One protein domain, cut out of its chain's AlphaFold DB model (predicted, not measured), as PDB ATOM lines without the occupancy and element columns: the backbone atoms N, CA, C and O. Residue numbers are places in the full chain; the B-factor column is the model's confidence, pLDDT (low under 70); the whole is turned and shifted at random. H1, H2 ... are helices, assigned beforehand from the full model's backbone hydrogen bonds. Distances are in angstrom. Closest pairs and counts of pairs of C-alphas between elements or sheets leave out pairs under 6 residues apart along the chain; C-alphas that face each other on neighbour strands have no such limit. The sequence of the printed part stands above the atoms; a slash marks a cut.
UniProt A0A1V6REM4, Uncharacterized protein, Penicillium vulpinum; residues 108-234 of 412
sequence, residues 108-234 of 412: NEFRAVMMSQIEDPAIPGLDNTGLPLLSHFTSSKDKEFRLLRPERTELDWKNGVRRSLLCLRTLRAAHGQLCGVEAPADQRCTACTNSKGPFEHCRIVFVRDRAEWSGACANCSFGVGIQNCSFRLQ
ATOM      1  N   ASN A 108      67.543  54.579  55.754       87.19
ATOM      2  CA  ASN A 108      67.762  55.787  54.959       87.19
ATOM      3  C   ASN A 108      67.417  55.560  53.486       87.19
ATOM      4  O   ASN A 108      66.730  56.393  52.901       87.19
ATOM      5  N   GLU A 109      67.810  54.424  52.911       87.19
ATOM      6  CA  GLU A 109      67.413  53.998  51.564       87.19
ATOM      7  C   GLU A 109      65.896  53.845  51.475       87.19
ATOM      8  O   GLU A 109      65.276  54.379  50.558       87.19
ATOM      9  N   PHE A 110      65.278  53.202  52.471       85.06
ATOM     10  CA  PHE A 110      63.822  53.083  52.531       85.06
ATOM     11  C   PHE A 110      63.134  54.456  52.560       85.06
ATOM     12  O   PHE A 110      62.188  54.711  51.811       85.06
ATOM     13  N   ARG A 111      63.626  55.376  53.400       87.50
ATOM     14  CA  ARG A 111      63.116  56.751  53.461       87.50
ATOM     15  C   ARG A 111      63.333  57.488  52.140       87.50
ATOM     16  O   ARG A 111      62.427  58.197  51.717       87.50
ATOM     17  N   ALA A 112      64.490  57.328  51.505       90.56
ATOM     18  CA  ALA A 112      64.793  57.945  50.220       90.56
ATOM     19  C   ALA A 112      63.820  57.463  49.139       90.56
ATOM     20  O   ALA A 112      63.239  58.301  48.455       90.56
ATOM     21  N   VAL A 113      63.555  56.152  49.063       89.50
ATOM     22  CA  VAL A 113      62.567  55.583  48.133       89.50
ATOM     23  C   VAL A 113      61.179  56.156  48.382       89.50
ATOM     24  O   VAL A 113      60.552  56.658  47.454       89.50
ATOM     25  N   MET A 114      60.724  56.167  49.635       91.50
ATOM     26  CA  MET A 114      59.417  56.726  49.992       91.50
ATOM     27  C   MET A 114      59.292  58.218  49.632       91.50
ATOM     28  O   MET A 114      58.211  58.662  49.267       91.50
ATOM     29  N   MET A 115      60.379  58.989  49.734       92.81
ATOM     30  CA  MET A 115      60.400  60.414  49.371       92.81
ATOM     31  C   MET A 115      60.553  60.644  47.864       92.81
ATOM     32  O   MET A 115      60.159  61.699  47.377       92.81
ATOM     33  N   SER A 116      61.122  59.687  47.127       94.12
ATOM     34  CA  SER A 116      61.252  59.762  45.668       94.12
ATOM     35  C   SER A 116      60.008  59.292  44.918       94.12
ATOM     36  O   SER A 116      59.919  59.515  43.714       94.12
ATOM     37  N   GLN A 117      59.065  58.628  45.594       95.75
ATOM     38  CA  GLN A 117      57.809  58.218  44.974       95.75
ATOM     39  C   GLN A 117      56.982  59.445  44.584       95.75
ATOM     40  O   GLN A 117      56.679  60.305  45.412       95.75
ATOM     41  N   ILE A 118      56.601  59.498  43.311       96.88
ATOM     42  CA  ILE A 118      55.729  60.527  42.750       96.88
ATOM     43  C   ILE A 118      54.415  59.844  42.401       96.88
ATOM     44  O   ILE A 118      54.414  58.915  41.595       96.88
ATOM     45  N   GLU A 119      53.324  60.295  43.018       97.12
ATOM     46  CA  GLU A 119      51.978  59.784  42.750       97.12
ATOM     47  C   GLU A 119      51.622  59.903  41.263       97.12
ATOM     48  O   GLU A 119      51.846  60.944  40.639       97.12
ATOM     49  N   ASP A 120      51.074  58.825  40.701       97.00
ATOM     50  CA  ASP A 120      50.531  58.804  39.349       97.00
ATOM     51  C   ASP A 120      49.194  59.563  39.331       97.00
ATOM     52  O   ASP A 120      48.220  59.109  39.944       97.00
ATOM     53  N   PRO A 121      49.095  60.698  38.614       96.75
ATOM     54  CA  PRO A 121      47.863  61.477  38.566       96.75
ATOM     55  C   PRO A 121      46.702  60.722  37.900       96.75
ATOM     56  O   PRO A 121      45.547  61.090  38.113       96.75
ATOM     57  N   ALA A 122      46.977  59.690  37.094       97.25
ATOM     58  CA  ALA A 122      45.941  58.896  36.442       97.25
ATOM     59  C   ALA A 122      45.343  57.826  37.369       97.25
ATOM     60  O   ALA A 122      44.204  57.402  37.159       97.25
ATOM     61  N   ILE A 123      46.098  57.353  38.368       96.62
ATOM     62  CA  ILE A 123      45.694  56.234  39.226       96.62
ATOM     63  C   ILE A 123      46.093  56.533  40.679       96.62
ATOM     64  O   ILE A 123      47.174  56.137  41.119       96.62
ATOM     65  N   PRO A 124      45.204  57.175  41.459       97.06
ATOM     66  CA  PRO A 124      45.512  57.571  42.828       97.06
ATOM     67  C   PRO A 124      45.964  56.394  43.697       97.06
ATOM     68  O   PRO A 124      45.397  55.294  43.608       97.06
ATOM     69  N   GLY A 125      46.952  56.638  44.558       96.06
ATOM     70  CA  GLY A 125      47.546  55.637  45.447       96.06
ATOM     71  C   GLY A 125      48.651  54.767  44.827       96.06
ATOM     72  O   GLY A 125      49.276  53.992  45.560       96.06
ATOM     73  N   LEU A 126      48.917  54.896  43.523       97.00
ATOM     74  CA  LEU A 126      50.097  54.337  42.857       97.00
ATOM     75  C   LEU A 126      51.118  55.437  42.559       97.00
ATOM     76  O   LEU A 126      50.753  56.598  42.400       97.00
ATOM     77  N   ASP A 127      52.396  55.081  42.475       96.75
ATOM     78  CA  ASP A 127      53.411  55.941  41.872       96.75
ATOM     79  C   ASP A 127      53.441  55.800  40.342       96.75
ATOM     80  O   ASP A 127      52.801  54.920  39.760       96.75
ATOM     81  N   ASN A 128      54.216  56.656  39.678       96.12
ATOM     82  CA  ASN A 128      54.406  56.631  38.225       96.12
ATOM     83  C   ASN A 128      55.016  55.322  37.671       96.12
ATOM     84  O   ASN A 128      54.986  55.104  36.458       96.12
ATOM     85  N   THR A 129      55.542  54.441  38.527       94.88
ATOM     86  CA  THR A 129      55.996  53.091  38.151       94.88
ATOM     87  C   THR A 129      54.889  52.041  38.285       94.88
ATOM     88  O   THR A 129      55.031  50.919  37.804       94.88
ATOM     89  N   GLY A 130      53.743  52.411  38.861       95.38
ATOM     90  CA  GLY A 130      52.619  51.521  39.127       95.38
ATOM     91  C   GLY A 130      52.745  50.754  40.443       95.38
ATOM     92  O   GLY A 130      52.058  49.743  40.605       95.38
ATOM     93  N   LEU A 131      53.597  51.206  41.371       96.12
ATOM     94  CA  LEU A 131      53.769  50.614  42.699       96.12
ATOM     95  C   LEU A 131      52.958  51.362  43.768       96.12
ATOM     96  O   LEU A 131      52.719  52.559  43.631       96.12
ATOM     97  N   PRO A 132      52.537  50.699  44.861       96.75
ATOM     98  CA  PRO A 132      51.826  51.359  45.956       96.75
ATOM     99  C   PRO A 132      52.660  52.473  46.606       96.75
ATOM    100  O   PRO A 132      53.829  52.262  46.943       96.75
ATOM    101  N   LEU A 133      52.044  53.630  46.863       96.19
ATOM    102  CA  LEU A 133      52.696  54.731  47.579       96.19
ATOM    103  C   LEU A 133      52.954  54.360  49.040       96.19
ATOM    104  O   LEU A 133      52.039  54.268  49.867       96.19
ATOM    105  N   LEU A 134      54.227  54.184  49.387       94.62
ATOM    106  CA  LEU A 134      54.636  53.780  50.726       94.62
ATOM    107  C   LEU A 134      54.363  54.879  51.749       94.62
ATOM    108  O   LEU A 134      54.120  54.565  52.911       94.62
ATOM    109  N   SER A 135      54.324  56.150  51.348       94.25
ATOM    110  CA  SER A 135      54.024  57.294  52.223       94.25
ATOM    111  C   SER A 135      52.654  57.194  52.919       94.25
ATOM    112  O   SER A 135      52.514  57.673  54.046       94.25
ATOM    113  N   HIS A 136      51.688  56.475  52.338       94.94
ATOM    114  CA  HIS A 136      50.321  56.347  52.868       94.94
ATOM    115  C   HIS A 136      50.182  55.364  54.050       94.94
ATOM    116  O   HIS A 136      49.222  55.427  54.812       94.94
ATOM    117  N   PHE A 137      51.162  54.490  54.268       93.12
ATOM    118  CA  PHE A 137      51.197  53.483  55.340       93.12
ATOM    119  C   PHE A 137      51.532  54.055  56.746       93.12
ATOM    120  O   PHE A 137      52.529  53.702  57.376       93.12
ATOM    121  N   THR A 138      50.741  54.987  57.269       91.38
ATOM    122  CA  THR A 138      51.127  55.794  58.446       91.38
ATOM    123  C   THR A 138      50.982  55.103  59.810       91.38
ATOM    124  O   THR A 138      51.710  55.466  60.742       91.38
ATOM    125  N   SER A 139      50.089  54.116  59.956       92.38
ATOM    126  CA  SER A 139      49.830  53.464  61.250       92.38
ATOM    127  C   SER A 139      50.970  52.542  61.705       92.38
ATOM    128  O   SER A 139      51.810  52.122  60.913       92.38
ATOM    129  N   SER A 140      51.012  52.180  62.992       89.19
ATOM    130  CA  SER A 140      52.023  51.238  63.503       89.19
ATOM    131  C   SER A 140      51.964  49.879  62.800       89.19
ATOM    132  O   SER A 140      53.005  49.350  62.427       89.19
ATOM    133  N   LYS A 141      50.759  49.365  62.519       87.69
ATOM    134  CA  LYS A 141      50.586  48.126  61.747       87.69
ATOM    135  C   LYS A 141      51.042  48.289  60.292       87.69
ATOM    136  O   LYS A 141      51.636  47.388  59.713       87.69
ATOM    137  N   ASP A 142      50.809  49.458  59.705       91.50
ATOM    138  CA  ASP A 142      51.264  49.763  58.349       91.50
ATOM    139  C   ASP A 142      52.787  49.847  58.231       91.50
ATOM    140  O   ASP A 142      53.350  49.481  57.200       91.50
ATOM    141  N   LYS A 143      53.467  50.290  59.293       89.50
ATOM    142  CA  LYS A 143      54.930  50.260  59.354       89.50
ATOM    143  C   LYS A 143      55.467  48.835  59.285       89.50
ATOM    144  O   LYS A 143      56.502  48.640  58.669       89.50
ATOM    145  N   GLU A 144      54.775  47.851  59.852       90.44
ATOM    146  CA  GLU A 144      55.185  46.447  59.724       90.44
ATOM    147  C   GLU A 144      55.034  45.954  58.282       90.44
ATOM    148  O   GLU A 144      55.960  45.347  57.753       90.44
ATOM    149  N   PHE A 145      53.931  46.308  57.611       89.50
ATOM    150  CA  PHE A 145      53.746  46.021  56.185       89.50
ATOM    151  C   PHE A 145      54.841  46.653  55.326       89.50
ATOM    152  O   PHE A 145      55.417  45.969  54.495       89.50
ATOM    153  N   ARG A 146      55.178  47.925  55.561       89.12
ATOM    154  CA  ARG A 146      56.257  48.638  54.852       89.12
ATOM    155  C   ARG A 146      57.615  47.939  54.923       89.12
ATOM    156  O   ARG A 146      58.438  48.136  54.039       89.12
ATOM    157  N   LEU A 147      57.869  47.203  56.002       89.12
ATOM    158  CA  LEU A 147      59.125  46.485  56.211       89.12
ATOM    159  C   LEU A 147      59.150  45.130  55.501       89.12
ATOM    160  O   LEU A 147      60.213  44.511  55.420       89.12
ATOM    161  N   LEU A 148      58.009  44.668  54.981       90.56
ATOM    162  CA  LEU A 148      57.965  43.471  54.162       90.56
ATOM    163  C   LEU A 148      58.735  43.716  52.874       90.56
ATOM    164  O   LEU A 148      58.569  44.722  52.187       90.56
ATOM    165  N   ARG A 149      59.600  42.763  52.548       87.81
ATOM    166  CA  ARG A 149      60.447  42.861  51.375       87.81
ATOM    167  C   ARG A 149      59.650  42.451  50.135       87.81
ATOM    168  O   ARG A 149      59.190  41.313  50.089       87.81
ATOM    169  N   PRO A 150      59.530  43.320  49.117       90.88
ATOM    170  CA  PRO A 150      58.967  42.919  47.837       90.88
ATOM    171  C   PRO A 150      59.785  41.774  47.232       90.88
ATOM    172  O   PRO A 150      61.002  41.883  47.058       90.88
ATOM    173  N   GLU A 151      59.117  40.672  46.914       88.19
ATOM    174  CA  GLU A 151      59.674  39.597  46.093       88.19
ATOM    175  C   GLU A 151      59.607  39.951  44.606       88.19
ATOM    176  O   GLU A 151      60.403  39.447  43.817       88.19
ATOM    177  N   ARG A 152      58.678  40.845  44.245       89.69
ATOM    178  CA  ARG A 152      58.400  41.276  42.875       89.69
ATOM    179  C   ARG A 152      58.616  42.771  42.698       89.69
ATOM    180  O   ARG A 152      58.562  43.549  43.653       89.69
ATOM    181  N   THR A 153      58.870  43.151  41.455       90.62
ATOM    182  CA  THR A 153      59.076  44.546  41.031       90.62
ATOM    183  C   THR A 153      57.816  45.195  40.477       90.62
ATOM    184  O   THR A 153      57.780  46.413  40.360       90.62
ATOM    185  N   GLU A 154      56.791  44.406  40.156       94.56
ATOM    186  CA  GLU A 154      55.576  44.866  39.490       94.56
ATOM    187  C   GLU A 154      54.337  44.191  40.093       94.56
ATOM    188  O   GLU A 154      54.384  43.045  40.547       94.56
ATOM    189  N   LEU A 155      53.213  44.913  40.080       96.06
ATOM    190  CA  LEU A 155      51.899  44.358  40.395       96.06
ATOM    191  C   LEU A 155      51.359  43.596  39.183       96.06
ATOM    192  O   LEU A 155      51.274  44.135  38.080       96.06
ATOM    193  N   ASP A 156      50.923  42.363  39.402       95.19
ATOM    194  CA  ASP A 156      50.366  41.476  38.383       95.19
ATOM    195  C   ASP A 156      48.872  41.716  38.169       95.19
ATOM    196  O   ASP A 156      48.017  40.862  38.414       95.19
ATOM    197  N   TRP A 157      48.549  42.923  37.721       97.25
ATOM    198  CA  TRP A 157      47.186  43.296  37.382       97.25
ATOM    199  C   TRP A 157      46.603  42.359  36.328       97.25
ATOM    200  O   TRP A 157      47.136  42.217  35.228       97.25
ATOM    201  N   LYS A 158      45.441  41.788  36.635       96.12
ATOM    202  CA  LYS A 158      44.684  40.953  35.714       96.12
ATOM    203  C   LYS A 158      44.322  41.756  34.468       96.12
ATOM    204  O   LYS A 158      43.742  42.842  34.563       96.12
ATOM    205  N   ASN A 159      44.649  41.205  33.301       95.56
ATOM    206  CA  ASN A 159      44.459  41.844  31.995       95.56
ATOM    207  C   ASN A 159      45.206  43.190  31.854       95.56
ATOM    208  O   ASN A 159      44.824  44.016  31.029       95.56
ATOM    209  N   GLY A 160      46.217  43.457  32.690       95.19
ATOM    210  CA  GLY A 160      46.939  44.734  32.710       95.19
ATOM    211  C   GLY A 160      46.116  45.934  33.200       95.19
ATOM    212  O   GLY A 160      46.581  47.071  33.106       95.19
ATOM    213  N   VAL A 161      44.904  45.717  33.727       96.44
ATOM    214  CA  VAL A 161      44.011  46.802  34.157       96.44
ATOM    215  C   VAL A 161      44.379  47.250  35.567       96.44
ATOM    216  O   VAL A 161      43.959  46.652  36.562       96.44
ATOM    217  N   ARG A 162      45.147  48.338  35.651       96.38
ATOM    218  CA  ARG A 162      45.502  48.978  36.921       96.38
ATOM    219  C   ARG A 162      44.260  49.542  37.614       96.38
ATOM    220  O   ARG A 162      43.334  50.027  36.962       96.38
ATOM    221  N   ARG A 163      44.238  49.490  38.946       96.81
ATOM    222  CA  ARG A 163      43.137  50.006  39.774       96.81
ATOM    223  C   ARG A 163      43.665  51.015  40.785       96.81
ATOM    224  O   ARG A 163      44.774  50.861  41.289       96.81
ATOM    225  N   SER A 164      42.848  52.016  41.097       96.44
ATOM    226  CA  SER A 164      43.177  52.997  42.130       96.44
ATOM    227  C   SER A 164      43.199  52.361  43.522       96.44
ATOM    228  O   SER A 164      42.424  51.446  43.812       96.44
ATOM    229  N   LEU A 165      44.094  52.855  44.380       96.50
ATOM    230  CA  LEU A 165      44.318  52.383  45.746       96.50
ATOM    231  C   LEU A 165      43.863  53.429  46.776       96.50
ATOM    232  O   LEU A 165      44.601  53.757  47.703       96.50
ATOM    233  N   LEU A 166      42.644  53.957  46.614       93.19
ATOM    234  CA  LEU A 166      42.106  55.052  47.440       93.19
ATOM    235  C   LEU A 166      41.999  54.721  48.931       93.19
ATOM    236  O   LEU A 166      42.008  55.629  49.759       93.19
ATOM    237  N   CYS A 167      41.877  53.443  49.291       94.88
ATOM    238  CA  CYS A 167      41.773  53.038  50.684       94.88
ATOM    239  C   CYS A 167      42.971  52.206  51.140       94.88
ATOM    240  O   CYS A 167      43.591  51.454  50.381       94.88
ATOM    241  N   LEU A 168      43.264  52.287  52.441       94.06
ATOM    242  CA  LEU A 168      44.366  51.542  53.054       94.06
ATOM    243  C   LEU A 168      44.234  50.028  52.856       94.06
ATOM    244  O   LEU A 168      45.242  49.335  52.766       94.06
ATOM    245  N   ARG A 169      43.007  49.500  52.752       95.06
ATOM    246  CA  ARG A 169      42.774  48.076  52.484       95.06
ATOM    247  C   ARG A 169      43.314  47.667  51.113       95.06
ATOM    248  O   ARG A 169      44.110  46.735  51.041       95.06
ATOM    249  N   THR A 170      42.927  48.374  50.048       96.50
ATOM    250  CA  THR A 170      43.417  48.104  48.685       96.50
ATOM    251  C   THR A 170      44.916  48.349  48.572       96.50
ATOM    252  O   THR A 170      45.612  47.575  47.921       96.50
ATOM    253  N   LEU A 171      45.431  49.366  49.272       96.38
ATOM    254  CA  LEU A 171      46.857  49.671  49.314       96.38
ATOM    255  C   LEU A 171      47.670  48.537  49.960       96.38
ATOM    256  O   LEU A 171      48.646  48.065  49.377       96.38
ATOM    257  N   ARG A 172      47.236  48.046  51.130       96.31
ATOM    258  CA  ARG A 172      47.841  46.883  51.802       96.31
ATOM    259  C   ARG A 172      47.769  45.635  50.931       96.31
ATOM    260  O   ARG A 172      48.743  44.899  50.866       96.31
ATOM    261  N   ALA A 173      46.634  45.394  50.274       97.00
ATOM    262  CA  ALA A 173      46.461  44.250  49.386       97.00
ATOM    263  C   ALA A 173      47.418  44.306  48.188       97.00
ATOM    264  O   ALA A 173      48.076  43.313  47.891       97.00
ATOM    265  N   ALA A 174      47.559  45.470  47.549       97.50
ATOM    266  CA  ALA A 174      48.521  45.667  46.469       97.50
ATOM    267  C   ALA A 174      49.965  45.476  46.958       97.50
ATOM    268  O   ALA A 174      50.715  44.710  46.366       97.50
ATOM    269  N   HIS A 175      50.353  46.076  48.086       96.75
ATOM    270  CA  HIS A 175      51.689  45.845  48.644       96.75
ATOM    271  C   HIS A 175      51.918  44.366  48.994       96.75
ATOM    272  O   HIS A 175      52.969  43.808  48.696       96.75
ATOM    273  N   GLY A 176      50.891  43.705  49.523       96.44
ATOM    274  CA  GLY A 176      50.884  42.273  49.777       96.44
ATOM    275  C   GLY A 176      51.045  41.398  48.541       96.44
ATOM    276  O   GLY A 176      51.607  40.314  48.647       96.44
ATOM    277  N   GLN A 177      50.618  41.850  47.361       97.00
ATOM    278  CA  GLN A 177      50.939  41.140  46.122       97.00
ATOM    279  C   GLN A 177      52.421  41.206  45.775       97.00
ATOM    280  O   GLN A 177      52.942  40.281  45.158       97.00
ATOM    281  N   LEU A 178      53.126  42.256  46.187       95.88
ATOM    282  CA  LEU A 178      54.558  42.375  45.931       95.88
ATOM    283  C   LEU A 178      55.378  41.499  46.881       95.88
ATOM    284  O   LEU A 178      56.371  40.915  46.452       95.88
ATOM    285  N   CYS A 179      54.980  41.401  48.152       95.00
ATOM    286  CA  CYS A 179      55.751  40.730  49.206       95.00
ATOM    287  C   CYS A 179      55.202  39.371  49.668       95.00
ATOM    288  O   CYS A 179      55.864  38.687  50.441       95.00
ATOM    289  N   GLY A 180      53.995  38.991  49.251       94.94
ATOM    290  CA  GLY A 180      53.365  37.738  49.655       94.94
ATOM    291  C   GLY A 180      53.908  36.522  48.911       94.94
ATOM    292  O   GLY A 180      54.304  36.616  47.750       94.94
ATOM    293  N   VAL A 181      53.831  35.367  49.570       93.94
ATOM    294  CA  VAL A 181      54.206  34.067  49.007       93.94
ATOM    295  C   VAL A 181      53.122  33.612  48.041       93.94
ATOM    296  O   VAL A 181      51.931  33.620  48.368       93.94
ATOM    297  N   GLU A 182      53.529  33.221  46.840       95.56
ATOM    298  CA  GLU A 182      52.620  32.760  45.799       95.56
ATOM    299  C   GLU A 182      52.105  31.346  46.054       95.56
ATOM    300  O   GLU A 182      52.878  30.415  46.267       95.56
ATOM    301  N   ALA A 183      50.782  31.194  45.990       94.69
ATOM    302  CA  ALA A 183      50.147  29.892  46.006       94.69
ATOM    303  C   ALA A 183      50.450  29.145  44.699       94.69
ATOM    304  O   ALA A 183      50.227  29.716  43.623       94.69
ATOM    305  N   PRO A 184      50.864  27.864  44.770       94.75
ATOM    306  CA  PRO A 184      50.957  26.995  43.605       94.75
ATOM    307  C   PRO A 184      49.694  27.067  42.740       94.75
ATOM    308  O   PRO A 184      48.588  27.287  43.244       94.75
ATOM    309  N   ALA A 185      49.843  26.896  41.425       93.31
ATOM    310  CA  ALA A 185      48.749  27.086  40.469       93.31
ATOM    311  C   ALA A 185      47.516  26.208  40.772       93.31
ATOM    312  O   ALA A 185      46.383  26.652  40.587       93.31
ATOM    313  N   ASP A 186      47.747  25.005  41.289       94.31
ATOM    314  CA  ASP A 186      46.760  24.014  41.726       94.31
ATOM    315  C   ASP A 186      46.201  24.269  43.139       94.31
ATOM    316  O   ASP A 186      45.188  23.684  43.517       94.31
ATOM    317  N   GLN A 187      46.813  25.174  43.906       94.25
ATOM    318  CA  GLN A 187      46.462  25.471  45.300       94.25
ATOM    319  C   GLN A 187      46.010  26.919  45.507       94.25
ATOM    320  O   GLN A 187      46.057  27.442  46.619       94.25
ATOM    321  N   ARG A 188      45.546  27.591  44.450       95.38
ATOM    322  CA  ARG A 188      44.919  28.915  44.551       95.38
ATOM    323  C   ARG A 188      43.615  28.827  45.348       95.38
ATOM    324  O   ARG A 188      42.886  27.839  45.276       95.38
ATOM    325  N   CYS A 189      43.271  29.891  46.080       95.38
ATOM    326  CA  CYS A 189      41.983  29.929  46.771       95.38
ATOM    327  C   CYS A 189      40.812  29.886  45.768       95.38
ATOM    328  O   CYS A 189      40.928  30.404  44.655       95.38
ATOM    329  N   THR A 190      39.656  29.347  46.171       95.25
ATOM    330  CA  THR A 190      38.497  29.126  45.283       95.25
ATOM    331  C   THR A 190      38.065  30.394  44.537       95.25
ATOM    332  O   THR A 190      37.675  30.334  43.372       95.25
ATOM    333  N   ALA A 191      38.148  31.565  45.174       95.19
ATOM    334  CA  ALA A 191      37.837  32.835  44.523       95.19
ATOM    335  C   ALA A 191      38.837  33.172  43.401       95.19
ATOM    336  O   ALA A 191      38.415  33.520  42.300       95.19
ATOM    337  N   CYS A 192      40.140  33.012  43.649       95.62
ATOM    338  CA  CYS A 192      41.183  33.245  42.648       95.62
ATOM    339  C   CYS A 192      41.144  32.221  41.509       95.62
ATOM    340  O   CYS A 192      41.384  32.596  40.366       95.62
ATOM    341  N   THR A 193      40.806  30.958  41.788       96.06
ATOM    342  CA  THR A 193      40.601  29.923  40.758       96.06
ATOM    343  C   THR A 193      39.463  30.305  39.813       96.06
ATOM    344  O   THR A 193      39.589  30.196  38.598       96.06
ATOM    345  N   ASN A 194      38.394  30.894  40.357       95.44
ATOM    346  CA  ASN A 194      37.307  31.498  39.580       95.44
ATOM    347  C   ASN A 194      37.669  32.877  38.999       95.44
ATOM    348  O   ASN A 194      36.790  33.638  38.597       95.44
ATOM    349  N   SER A 195      38.958  33.225  38.984       94.19
ATOM    350  CA  SER A 195      39.490  34.472  38.442       94.19
ATOM    351  C   SER A 195      38.853  35.736  39.042       94.19
ATOM    352  O   SER A 195      38.716  36.749  38.348       94.19
ATOM    353  N   LYS A 196      38.445  35.692  40.319       94.81
ATOM    354  CA  LYS A 196      37.902  36.850  41.045       94.81
ATOM    355  C   LYS A 196      39.026  37.679  41.663       94.81
ATOM    356  O   LYS A 196      39.927  37.124  42.280       94.81
ATOM    357  N   GLY A 197      38.890  39.002  41.575       95.00
ATOM    358  CA  GLY A 197      39.846  39.980  42.097       95.00
ATOM    359  C   GLY A 197      40.708  40.620  41.001       95.00
ATOM    360  O   GLY A 197      40.631  40.208  39.839       95.00
ATOM    361  N   PRO A 198      41.467  41.679  41.329       96.94
ATOM    362  CA  PRO A 198      42.213  42.450  40.338       96.94
ATOM    363  C   PRO A 198      43.577  41.866  39.957       96.94
ATOM    364  O   PRO A 198      44.191  42.399  39.040       96.94
ATOM    365  N   PHE A 199      44.070  40.833  40.640       97.44
ATOM    366  CA  PHE A 199      45.411  40.283  40.419       97.44
ATOM    367  C   PHE A 199      45.369  38.901  39.759       97.44
ATOM    368  O   PHE A 199      44.403  38.149  39.942       97.44
ATOM    369  N   GLU A 200      46.416  38.565  39.006       96.44
ATOM    370  CA  GLU A 200      46.561  37.278  38.313       96.44
ATOM    371  C   GLU A 200      46.930  36.133  39.261       96.44
ATOM    372  O   GLU A 200      46.404  35.020  39.121       96.44
ATOM    373  N   HIS A 201      47.800  36.399  40.240       96.31
ATOM    374  CA  HIS A 201      48.301  35.391  41.166       96.31
ATOM    375  C   HIS A 201      47.690  35.538  42.564       96.31
ATOM    376  O   HIS A 201      47.293  36.608  43.041       96.31
ATOM    377  N   CYS A 202      47.565  34.395  43.233       96.88
ATOM    378  CA  CYS A 202      47.008  34.290  44.572       96.88
ATOM    379  C   CYS A 202      48.166  34.264  45.570       96.88
ATOM    380  O   CYS A 202      48.863  33.261  45.653       96.88
ATOM    381  N   ARG A 203      48.388  35.359  46.305       96.19
ATOM    382  CA  ARG A 203      49.513  35.478  47.248       96.19
ATOM    383  C   ARG A 203      49.043  35.660  48.686       96.19
ATOM    384  O   ARG A 203      48.077  36.390  48.919       96.19
ATOM    385  N   ILE A 204      49.697  35.004  49.642       95.44
ATOM    386  CA  ILE A 204      49.423  35.139  51.084       95.44
ATOM    387  C   ILE A 204      50.557  35.931  51.725       95.44
ATOM    388  O   ILE A 204      51.729  35.688  51.455       95.44
ATOM    389  N   VAL A 205      50.205  36.891  52.574       94.75
ATOM    390  CA  VAL A 205      51.177  37.741  53.263       94.75
ATOM    391  C   VAL A 205      51.400  37.227  54.675       94.75
ATOM    392  O   VAL A 205      50.436  36.969  55.395       94.75
ATOM    393  N   PHE A 206      52.666  37.145  55.072       92.88
ATOM    394  CA  PHE A 206      53.076  36.794  56.424       92.88
ATOM    395  C   PHE A 206      53.825  37.962  57.061       92.88
ATOM    396  O   PHE A 206      54.749  38.515  56.468       92.88
ATOM    397  N   VAL A 207      53.436  38.326  58.281       91.12
ATOM    398  CA  VAL A 207      54.128  39.308  59.124       91.12
ATOM    399  C   VAL A 207      54.488  38.605  60.425       91.12
ATOM    400  O   VAL A 207      53.601  38.120  61.124       91.12
ATOM    401  N   ARG A 208      55.786  38.532  60.754       88.38
ATOM    402  CA  ARG A 208      56.291  37.818  61.948       88.38
ATOM    403  C   ARG A 208      55.722  36.396  62.069       88.38
ATOM    404  O   ARG A 208      55.139  36.044  63.092       88.38
ATOM    405  N   ASP A 209      55.815  35.626  60.987       86.06
ATOM    406  CA  ASP A 209      55.333  34.237  60.903       86.06
ATOM    407  C   ASP A 209      53.813  34.067  61.101       86.06
ATOM    408  O   ASP A 209      53.310  32.955  61.253       86.06
ATOM    409  N   ARG A 210      53.043  35.165  61.068       88.94
ATOM    410  CA  ARG A 210      51.579  35.143  61.133       88.94
ATOM    411  C   ARG A 210      50.987  35.557  59.801       88.94
ATOM    412  O   ARG A 210      51.350  36.590  59.245       88.94
ATOM    413  N   ALA A 211      50.039  34.764  59.314       91.81
ATOM    414  CA  ALA A 211      49.285  35.115  58.124       91.81
ATOM    415  C   ALA A 211      48.428  36.364  58.387       91.81
ATOM    416  O   ALA A 211      47.638  36.418  59.336       91.81
ATOM    417  N   GLU A 212      48.566  37.370  57.532       93.44
ATOM    418  CA  GLU A 212      47.767  38.590  57.598       93.44
ATOM    419  C   GLU A 212      46.352  38.380  57.045       93.44
ATOM    420  O   GLU A 212      46.040  37.375  56.406       93.44
ATOM    421  N   TRP A 213      45.458  39.328  57.344       93.56
ATOM    422  CA  TRP A 213      44.042  39.292  56.928       93.56
ATOM    423  C   TRP A 213      43.319  37.989  57.293       93.56
ATOM    424  O   TRP A 213      42.480  37.489  56.540       93.56
ATOM    425  N   SER A 214      43.669  37.425  58.453       92.44
ATOM    426  CA  SER A 214      43.149  36.136  58.919       92.44
ATOM    427  C   SER A 214      43.380  35.004  57.908       92.44
ATOM    428  O   SER A 214      42.526  34.132  57.762       92.44
ATOM    429  N   GLY A 215      44.500  35.053  57.179       92.19
ATOM    430  CA  GLY A 215      44.873  34.065  56.170       92.19
ATOM    431  C   GLY A 215      44.244  34.260  54.794       92.19
ATOM    432  O   GLY A 215      44.384  33.390  53.939       92.19
ATOM    433  N   ALA A 216      43.537  35.366  54.547       95.38
ATOM    434  CA  ALA A 216      43.061  35.668  53.203       95.38
ATOM    435  C   ALA A 216      44.230  36.015  52.267       95.38
ATOM    436  O   ALA A 216      45.190  36.670  52.667       95.38
ATOM    437  N   CYS A 217      44.131  35.631  50.994       96.50
ATOM    438  CA  CYS A 217      45.099  36.079  49.994       96.50
ATOM    439  C   CYS A 217      44.918  37.571  49.661       96.50
ATOM    440  O   CYS A 217      43.818  38.119  49.783       96.50
ATOM    441  N   ALA A 218      45.971  38.206  49.150       96.69
ATOM    442  CA  ALA A 218      45.979  39.607  48.743       96.69
ATOM    443  C   ALA A 218      44.861  39.949  47.739       96.69
ATOM    444  O   ALA A 218      44.224  40.994  47.854       96.69
ATOM    445  N   ASN A 219      44.539  39.040  46.813       96.81
ATOM    446  CA  ASN A 219      43.455  39.227  45.845       96.81
ATOM    447  C   ASN A 219      42.072  39.329  46.507       96.81
ATOM    448  O   ASN A 219      41.283  40.218  46.186       96.81
ATOM    449  N   CYS A 220      41.791  38.462  47.482       96.75
ATOM    450  CA  CYS A 220      40.546  38.516  48.246       96.75
ATOM    451  C   CYS A 220      40.510  39.712  49.205       96.75
ATOM    452  O   CYS A 220      39.444  40.298  49.380       96.75
ATOM    453  N   SER A 221      41.659  40.080  49.780       95.94
ATOM    454  CA  SER A 221      41.829  41.247  50.658       95.94
ATOM    455  C   SER A 221      41.651  42.583  49.944       95.94
ATOM    456  O   SER A 221      41.260  43.561  50.579       95.94
ATOM    457  N   PHE A 222      41.914  42.637  48.637       96.44
ATOM    458  CA  PHE A 222      41.697  43.838  47.836       96.44
ATOM    459  C   PHE A 222      40.209  44.202  47.760       96.44
ATOM    460  O   PHE A 222      39.826  45.357  47.958       96.44
ATOM    461  N   GLY A 223      39.366  43.205  47.484       91.38
ATOM    462  CA  GLY A 223      37.921  43.371  47.377       91.38
ATOM    463  C   GLY A 223      37.190  43.279  48.720       91.38
ATOM    464  O   GLY A 223      37.777  43.248  49.797       91.38
ATOM    465  N   VAL A 224      35.864  43.192  48.642       81.56
ATOM    466  CA  VAL A 224      34.981  42.972  49.806       81.56
ATOM    467  C   VAL A 224      34.912  41.478  50.186       81.56
ATOM    468  O   VAL A 224      34.462  41.100  51.263       81.56
ATOM    469  N   GLY A 225      35.430  40.596  49.325       78.31
ATOM    470  CA  GLY A 225      35.316  39.140  49.427       78.31
ATOM    471  C   GLY A 225      36.245  38.451  50.431       78.31
ATOM    472  O   GLY A 225      36.468  37.249  50.289       78.31
ATOM    473  N   ILE A 226      36.783  39.157  51.434       82.81
ATOM    474  CA  ILE A 226      37.726  38.582  52.416       82.81
ATOM    475  C   ILE A 226      37.119  37.360  53.110       82.81
ATOM    476  O   ILE A 226      37.801  36.366  53.334       82.81
ATOM    477  N   GLN A 227      35.823  37.404  53.426       87.00
ATOM    478  CA  GLN A 227      35.110  36.315  54.108       87.00
ATOM    479  C   GLN A 227      35.020  35.027  53.275       87.00
ATOM    480  O   GLN A 227      34.951  33.945  53.840       87.00
ATOM    481  N   ASN A 228      35.110  35.132  51.947       91.75
ATOM    482  CA  ASN A 228      34.938  34.005  51.026       91.75
ATOM    483  C   ASN A 228      36.272  33.410  50.549       91.75
ATOM    484  O   ASN A 228      36.296  32.569  49.648       91.75
ATOM    485  N   CYS A 229      37.401  33.863  51.100       95.12
ATOM    486  CA  CYS A 229      38.697  33.304  50.750       95.12
ATOM    487  C   CYS A 229      38.851  31.926  51.403       95.12
ATOM    488  O   CYS A 229      38.940  31.827  52.627       95.12
ATOM    489  N   SER A 230      38.921  30.866  50.590       94.00
ATOM    490  CA  SER A 230      39.013  29.482  51.077       94.00
ATOM    491  C   SER A 230      40.252  29.214  51.935       94.00
ATOM    492  O   SER A 230      40.232  28.308  52.762       94.00
ATOM    493  N   PHE A 231      41.300  30.036  51.810       92.25
ATOM    494  CA  PHE A 231      42.461  29.957  52.690       92.25
ATOM    495  C   PHE A 231      42.122  30.262  54.143       92.25
ATOM    496  O   PHE A 231      42.656  29.594  55.015       92.25
ATOM    497  N   ARG A 232      41.179  31.166  54.442       89.62
ATOM    498  CA  ARG A 232      40.836  31.517  55.834       89.62
ATOM    499  C   ARG A 232      40.356  30.332  56.662       89.62
ATOM    500  O   ARG A 232      40.623  30.279  57.855       89.62
ATOM    501  N   LEU A 233      39.661  29.389  56.025       73.56
ATOM    502  CA  LEU A 233      39.153  28.179  56.675       73.56
ATOM    503  C   LEU A 233      40.268  27.165  56.978       73.56
ATOM    504  O   LEU A 233      40.084  26.288  57.814       73.56
ATOM    505  N   GLN A 234      41.416  27.287  56.308       64.19
ATOM    506  CA  GLN A 234      42.541  26.349  56.381       64.19
ATOM    507  C   GLN A 234      43.808  26.967  57.017       64.19
ATOM    508  O   GLN A 234      44.778  26.256  57.287       64.19
TER     509      GLN A 234
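Overview. This is residues 108 to 234 of the 412 residues of an uncharacterized protein of Penicillium vulpinum (UniProt A0A1V6REM4). With little regular structure, this is a body mostly of loops round a small core, where H3 and short H5 pack together. H2 packs on H3, H1 lies at one end, and short H4, H6 and H7 gather towards the other. The printed part has 127 residues, 45 of them in seven named helices, H1 to H7 in order; all helix, no named strand. It is compact, radius of gyration of the C-alphas 13.9 A, spanning 39 by 32 by 22 A.

Along the chain. H1, residues 108 to 116, begins at C-alpha 108 (67.762, 55.787, 54.959) and is 12.0 A long. H2 is residues 140 to 146, 10.0 A; H3 168 to 179, 16.2 A; H4 190 to 193; H5 218 to 222; H6 225 to 228; H7 230 to 233, ending at C-alpha 233 (39.153, 28.179, 56.675).

Arrangement. H1 touches no helix. H3 touches H2 with residues 172 to 176 alone, closest C-alphas Phe 145 and Arg 172, 7.4 A. H3 touches H5, closest C-alphas Thr 170 and Phe 222, 4.7 A. In H1, H2, H3 and H5 every O i to N i+4 pair is within hydrogen-bond range.

Size, cuts and confidence. The printed part has no cut. The links H1 to H2, H2 to H3 and H4 to H5 are long. Residue 234 alone has pLDDT under 70.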